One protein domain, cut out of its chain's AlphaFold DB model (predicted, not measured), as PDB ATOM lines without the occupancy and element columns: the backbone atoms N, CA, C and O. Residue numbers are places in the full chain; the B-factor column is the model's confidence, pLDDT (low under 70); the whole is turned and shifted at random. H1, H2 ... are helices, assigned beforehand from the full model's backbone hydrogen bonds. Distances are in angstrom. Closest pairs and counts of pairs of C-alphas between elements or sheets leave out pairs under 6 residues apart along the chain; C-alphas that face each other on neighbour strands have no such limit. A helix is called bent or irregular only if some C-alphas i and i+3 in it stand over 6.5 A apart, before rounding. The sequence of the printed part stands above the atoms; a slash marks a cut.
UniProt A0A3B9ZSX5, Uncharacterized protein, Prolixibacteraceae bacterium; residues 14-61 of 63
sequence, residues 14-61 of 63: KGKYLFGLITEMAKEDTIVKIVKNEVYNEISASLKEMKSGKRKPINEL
ATOM      1  N   LYS A  14      48.353  13.125  14.269       85.25
ATOM      2  CA  LYS A  14      48.637  12.925  12.840       85.25
ATOM      3  C   LYS A  14      47.774  13.827  11.953       85.25
ATOM      4  O   LYS A  14      48.291  14.418  11.014       85.25
ATOM      5  N   GLY A  15      46.490  13.981  12.285       83.44
ATOM      6  CA  GLY A  15      45.577  14.865  11.560       83.44
ATOM      7  C   GLY A  15      45.989  16.335  11.636       83.44
ATOM      8  O   GLY A  15      45.967  17.023  10.621       83.44
ATOM      9  N   LYS A  16      46.433  16.807  12.810       83.25
ATOM     10  CA  LYS A  16      46.969  18.174  12.970       83.25
ATOM     11  C   LYS A  16      48.240  18.399  12.156       83.25
ATOM     12  O   LYS A  16      48.368  19.433  11.513       83.25
ATOM     13  N   TYR A  17      49.150  17.427  12.174       86.25
ATOM     14  CA  TYR A  17      50.396  17.491  11.412       86.25
ATOM     15  C   TYR A  17      50.136  17.564   9.902       86.25
ATOM     16  O   TYR A  17      50.632  18.462   9.232       86.25
ATOM     17  N   LEU A  18      49.281  16.676   9.382       83.88
ATOM     18  CA  LEU A  18      48.901  16.671   7.969       83.88
ATOM     19  C   LEU A  18      48.211  17.981   7.552       83.88
ATOM     20  O   LEU A  18      48.483  18.500   6.477       83.88
ATOM     21  N   PHE A  19      47.355  18.537   8.411       80.88
ATOM     22  CA  PHE A  19      46.710  19.825   8.161       80.88
ATOM     23  C   PHE A  19      47.714  20.986   8.070       80.88
ATOM     24  O   PHE A  19      47.580  21.835   7.190       80.88
ATOM     25  N   GLY A  20      48.731  21.003   8.939       81.62
ATOM     26  CA  GLY A  20      49.826  21.977   8.880       81.62
ATOM     27  C   GLY A  20      50.582  21.905   7.554       81.62
ATOM     28  O   GLY A  20      50.669  22.910   6.856       81.62
ATOM     29  N   LEU A  21      50.994  20.701   7.143       84.12
ATOM     30  CA  LEU A  21      51.678  20.483   5.860       84.12
ATOM     31  C   LEU A  21      50.847  20.945   4.657       84.12
ATOM     32  O   LEU A  21      51.364  21.611   3.768       84.12
ATOM     33  N   ILE A  22      49.548  20.624   4.631       79.75
ATOM     34  CA  ILE A  22      48.649  21.067   3.553       79.75
ATOM     35  C   ILE A  22      48.559  22.599   3.512       79.75
ATOM     36  O   ILE A  22      48.537  23.180   2.431       79.75
ATOM     37  N   THR A  23      48.529  23.245   4.679       74.38
ATOM     38  CA  THR A  23      48.474  24.709   4.790       74.38
ATOM     39  C   THR A  23      49.781  25.355   4.320       74.38
ATOM     40  O   THR A  23      49.730  26.356   3.620       74.38
ATOM     41  N   GLU A  24      50.940  24.773   4.642       78.00
ATOM     42  CA  GLU A  24      52.255  25.252   4.185       78.00
ATOM     43  C   GLU A  24      52.453  25.086   2.671       78.00
ATOM     44  O   GLU A  24      53.058  25.935   2.017       78.00
ATOM     45  N   MET A  25      51.941  23.993   2.098       75.25
ATOM     46  CA  MET A  25      52.023  23.730   0.658       75.25
ATOM     47  C   MET A  25      51.072  24.609  -0.164       75.25
ATOM     48  O   MET A  25      51.321  24.849  -1.349       75.25
ATOM     49  N   ALA A  26      49.979  25.075   0.437       71.38
ATOM     50  CA  ALA A  26      49.040  25.974  -0.207       71.38
ATOM     51  C   ALA A  26      49.620  27.397  -0.247       71.38
ATOM     52  O   ALA A  26      49.544  28.143   0.723       71.38
ATOM     53  N   LYS A  27      50.214  27.784  -1.384       59.38
ATOM     54  CA  LYS A  27      50.625  29.178  -1.634       59.38
ATOM     55  C   LYS A  27      49.415  30.121  -1.603       59.38
ATOM     56  O   LYS A  27      48.300  29.686  -1.881       59.38
ATOM     57  N   GLU A  28      49.687  31.402  -1.331       53.25
ATOM     58  CA  GLU A  28      48.760  32.500  -0.981       53.25
ATOM     59  C   GLU A  28      47.485  32.637  -1.845       53.25
ATOM     60  O   GLU A  28      46.494  33.169  -1.355       53.25
ATOM     61  N   ASP A  29      47.444  32.065  -3.054       51.91
ATOM     62  CA  ASP A  29      46.278  32.083  -3.953       51.91
ATOM     63  C   ASP A  29      45.541  30.732  -4.119       51.91
ATOM     64  O   ASP A  29      44.657  30.604  -4.969       51.91
ATOM     65  N   THR A  30      45.867  29.684  -3.346       52.59
ATOM     66  CA  THR A  30      45.387  28.316  -3.638       52.59
ATOM     67  C   THR A  30      44.461  27.699  -2.575       52.59
ATOM     68  O   THR A  30      44.904  27.092  -1.609       52.59
ATOM     69  N   ILE A  31      43.146  27.793  -2.831       52.38
ATOM     70  CA  ILE A  31      42.096  26.739  -2.745       52.38
ATOM     71  C   ILE A  31      41.978  25.896  -1.446       52.38
ATOM     72  O   ILE A  31      41.299  24.871  -1.439       52.38
ATOM     73  N   VAL A  32      42.529  26.284  -0.295       53.34
ATOM     74  CA  VAL A  32      42.185  25.585   0.962       53.34
ATOM     75  C   VAL A  32      40.954  26.236   1.590       53.34
ATOM     76  O   VAL A  32      41.047  27.131   2.427       53.34
ATOM     77  N   LYS A  33      39.758  25.763   1.213       57.62
ATOM     78  CA  LYS A  33      38.515  26.130   1.909       57.62
ATOM     79  C   LYS A  33      38.442  25.379   3.242       57.62
ATOM     80  O   LYS A  33      37.834  24.314   3.342       57.62
ATOM     81  N   ILE A  34      39.087  25.927   4.272       56.72
ATOM     82  CA  ILE A  34      39.005  25.406   5.641       56.72
ATOM     83  C   ILE A  34      37.609  25.726   6.184       56.72
ATOM     84  O   ILE A  34      37.360  26.815   6.694       56.72
ATOM     85  N   VAL A  35      36.684  24.772   6.097       59.00
ATOM     86  CA  VAL A  35      35.380  24.883   6.764       59.00
ATOM     87  C   VAL A  35      35.568  24.487   8.227       59.00
ATOM     88  O   VAL A  35      35.513  23.308   8.581       59.00
ATOM     89  N   LYS A  36      35.851  25.470   9.090       57.75
ATOM     90  CA  LYS A  36      35.819  25.264  10.543       57.75
ATOM     91  C   LYS A  36      34.363  25.061  10.956       57.75
ATOM     92  O   LYS A  36      33.494  25.841  10.590       57.75
ATOM     93  N   ASN A  37      34.089  23.997  11.707       60.72
ATOM     94  CA  ASN A  37      32.749  23.735  12.224       60.72
ATOM     95  C   ASN A  37      32.502  24.619  13.460       60.72
ATOM     96  O   ASN A  37      32.591  24.159  14.597       60.72
ATOM     97  N   GLU A  38      32.289  25.916  13.230       61.81
ATOM     98  CA  GLU A  38      32.076  26.932  14.275       61.81
ATOM     99  C   GLU A  38      30.836  26.617  15.120       61.81
ATOM    100  O   GLU A  38      30.872  26.738  16.345       61.81
ATOM    101  N   VAL A  39      29.814  26.036  14.487       68.62
ATOM    102  CA  VAL A  39      28.571  25.579  15.122       68.62
ATOM    103  C   VAL A  39      28.841  24.616  16.283       68.62
ATOM    104  O   VAL A  39      28.239  24.737  17.348       68.62
ATOM    105  N   TYR A  40      29.784  23.679  16.137       71.44
ATOM    106  CA  TYR A  40      30.114  22.751  17.224       71.44
ATOM    107  C   TYR A  40      30.724  23.471  18.436       71.44
ATOM    108  O   TYR A  40      30.421  23.132  19.582       71.44
ATOM    109  N   ASN A  41      31.573  24.472  18.195       70.69
ATOM    110  CA  ASN A  41      32.219  25.231  19.262       70.69
ATOM    111  C   ASN A  41      31.214  26.119  20.003       70.69
ATOM    112  O   ASN A  41      31.245  26.157  21.232       70.69
ATOM    113  N   GLU A  42      30.293  26.759  19.283       73.75
ATOM    114  CA  GLU A  42      29.218  27.569  19.868       73.75
ATOM    115  C   GLU A  42      28.231  26.726  20.682       73.75
ATOM    116  O   GLU A  42      27.866  27.103  21.801       73.75
ATOM    117  N   ILE A  43      27.852  25.549  20.173       78.50
ATOM    118  CA  ILE A  43      26.998  24.599  20.897       78.50
ATOM    119  C   ILE A  43      27.718  24.095  22.155       78.50
ATOM    120  O   ILE A  43      27.143  24.095  23.241       78.50
ATOM    121  N   SER A  44      28.989  23.707  22.041       77.12
ATOM    122  CA  SER A  44      29.812  23.251  23.170       77.12
ATOM    123  C   SER A  44      29.961  24.322  24.257       77.12
ATOM    124  O   SER A  44      29.789  24.028  25.445       77.12
ATOM    125  N   ALA A  45      30.245  25.567  23.866       80.19
ATOM    126  CA  ALA A  45      30.345  26.698  24.784       80.19
ATOM    127  C   ALA A  45      29.002  26.972  25.475       80.19
ATOM    128  O   ALA A  45      28.946  27.021  26.704       80.19
ATOM    129  N   SER A  46      27.911  27.023  24.707       78.31
ATOM    130  CA  SER A  46      26.562  27.235  25.240       78.31
ATOM    131  C   SER A  46      26.151  26.128  26.218       78.31
ATOM    132  O   SER A  46      25.621  26.415  27.289       78.31
ATOM    133  N   LEU A  47      26.467  24.862  25.921       80.88
ATOM    134  CA  LEU A  47      26.211  23.735  26.825       80.88
ATOM    135  C   LEU A  47      27.020  23.831  28.127       80.88
ATOM    136  O   LEU A  47      26.512  23.479  29.195       80.88
ATOM    137  N   LYS A  48      28.271  24.308  28.078       82.94
ATOM    138  CA  LYS A  48      29.078  24.561  29.288       82.94
ATOM    139  C   LYS A  48      28.505  25.701  30.132       82.94
ATOM    140  O   LYS A  48      28.482  25.602  31.359       82.94
ATOM    141  N   GLU A  49      28.026  26.765  29.499       82.69
ATOM    142  CA  GLU A  49      27.375  27.886  30.187       82.69
ATOM    143  C   GLU A  49      26.055  27.471  30.844       82.69
ATOM    144  O   GLU A  49      25.780  27.878  31.973       82.69
ATOM    145  N   MET A  50      25.285  26.592  30.198       81.00
ATOM    146  CA  MET A  50      24.078  26.004  30.787       81.00
ATOM    147  C   MET A  50      24.406  25.118  31.994       81.00
ATOM    148  O   MET A  50      23.801  25.270  33.052       81.00
ATOM    149  N   LYS A  51      25.413  24.238  31.889       79.25
ATOM    150  CA  LYS A  51      25.845  23.382  33.014       79.25
ATOM    151  C   LYS A  51      26.381  24.169  34.210       79.25
ATOM    152  O   LYS A  51      26.277  23.698  35.335       79.25
ATOM    153  N   SER A  52      26.971  25.340  33.971       85.44
ATOM    154  CA  SER A  52      27.478  26.225  35.031       85.44
ATOM    155  C   SER A  52      26.420  27.187  35.581       85.44
ATOM    156  O   SER A  52      26.753  28.041  36.399       85.44
ATOM    157  N   GLY A  53      25.161  27.075  35.138       80.38
ATOM    158  CA  GLY A  53      24.055  27.917  35.600       80.38
ATOM    159  C   GLY A  53      24.107  29.365  35.102       80.38
ATOM    160  O   GLY A  53      23.286  30.179  35.513       80.38
ATOM    161  N   LYS A  54      25.047  29.704  34.208       80.62
ATOM    162  CA  LYS A  54      25.186  31.052  33.631       80.62
ATOM    163  C   LYS A  54      24.144  31.345  32.552       80.62
ATOM    164  O   LYS A  54      23.867  32.507  32.272       80.62
ATOM    165  N   ARG A  55      23.568  30.304  31.945       77.44
ATOM    166  CA  ARG A  55      22.462  30.400  30.985       77.44
ATOM    167  C   ARG A  55      21.326  29.473  31.388       77.44
ATOM    168  O   ARG A  55      21.556  28.297  31.659       77.44
ATOM    169  N   LYS A  56      20.104  30.004  31.383       78.25
ATOM    170  CA  LYS A  56      18.889  29.228  31.638       78.25
ATOM    171  C   LYS A  56      18.450  28.486  30.373       78.25
ATOM    172  O   LYS A  56      18.573  29.042  29.279       78.25
ATOM    173  N   PRO A  57      17.952  27.248  30.495       76.81
ATOM    174  CA  PRO A  57      17.372  26.531  29.370       76.81
ATOM    175  C   PRO A  57      16.087  27.222  28.883       76.81
ATOM    176  O   PRO A  57      15.398  27.911  29.631       76.81
ATOM    177  N   ILE A  58      15.769  27.066  27.595       78.88
ATOM    178  CA  ILE A  58      14.697  27.837  26.938       78.88
ATOM    179  C   ILE A  58      13.305  27.586  27.537       78.88
ATOM    180  O   ILE A  58      12.465  28.479  27.560       78.88
ATOM    181  N   ASN A  59      13.084  26.396  28.098       77.81
ATOM    182  CA  ASN A  59      11.870  26.029  28.828       77.81
ATOM    183  C   ASN A  59      11.684  26.810  30.145       77.81
ATOM    184  O   ASN A  59      10.568  26.877  30.651       77.81
ATOM    185  N   GLU A  60      12.746  27.401  30.696       74.88
ATOM    186  CA  GLU A  60      12.695  28.284  31.869       74.88
ATOM    187  C   GLU A  60      12.571  29.768  31.502       74.88
ATOM    188  O   GLU A  60      12.289  30.586  32.375       74.88
ATOM    189  N   LEU A  61      12.793  30.129  30.233       74.12
ATOM    190  CA  LEU A  61      12.670  31.503  29.732       74.12
ATOM    191  C   LEU A  61      11.267  31.823  29.198       74.12
ATOM    192  O   LEU A  61      10.922  32.992  29.083       74.12
TER     193      LEU A  61
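What this domain is: This is residues 14 to 61 of the 63 residues of an uncharacterized protein of Prolixibacteraceae bacterium (UniProt A0A3B9ZSX5). The printed part is a strung-out chain with no packed core: the longest helix, H2, lies between two separate ends, with a long stretch with no named element, residues 26 to 37, leading to H1 on one side and a short link leading to the small helix H3 on the other. The bare stretch, residues 26 to 37, leaves the last residue of H1, turns round near Thr 30 and then runs on towards H2. The printed part has 48 residues with three named helices, in the order H1, H2, H3, and no named strand; the class is all helix. The whole is extended, with a radius of gyration of the C-alphas of 17.8 A, and its C-alphas span 50 by 23 by 12 A along their three main axes.

Where its parts are: H2, the longest helix, is residues 38 to 51, 20.1 A from first to last C-alpha; it begins with C-alpha 38 at (32.076, 26.932, 14.275) and ends with C-alpha 51 at (25.845, 23.382, 33.014), and between these two z rises from 14.275 to 33.014. H1 is residues 14 to 25, 16.6 A from first to last C-alpha, beginning with C-alpha 14 at (48.637, 12.925, 12.840). H3 is the four residues 58 to 61, ending with C-alpha 61 at (12.670, 31.503, 29.732).

How they stand to each other: H2 touches no helix. H1 and H2 are apart, with no C-alpha of the one within 8 A of the other, and a long link of 12 residues joins them. H2 and H3 are apart by the same measure, though a short link of 6 residues joins them. H1 and H3 are apart too. Residues 35 to 45, of which 38 to 45 belong to H2, stand free, as do residues 48 to 53, of which 48 to 51 belong to H2, and residues 24 to 31. In the backbones of H1 and H2 every O i to N i+4 pair is within hydrogen-bond range; H3 is too short for such a pair, and its one O i to N i+3 pair is within range. None of the helices is bent.

The domain as a whole: The outline is a rod. The two C-alphas farthest apart in the domain, those of Lys 27 and Glu 60, are 50.6 A apart, and the first and last printed C-alphas, of Lys 14 and Leu 61, are 43.9 A apart. The printed part has no cut. The link from H1 to H2 is long. The mean pLDDT of the printed part is 73.2; residues 27 to 39 are under 70, while the means are 81 for H1, 76 for H2 and 76 for H3.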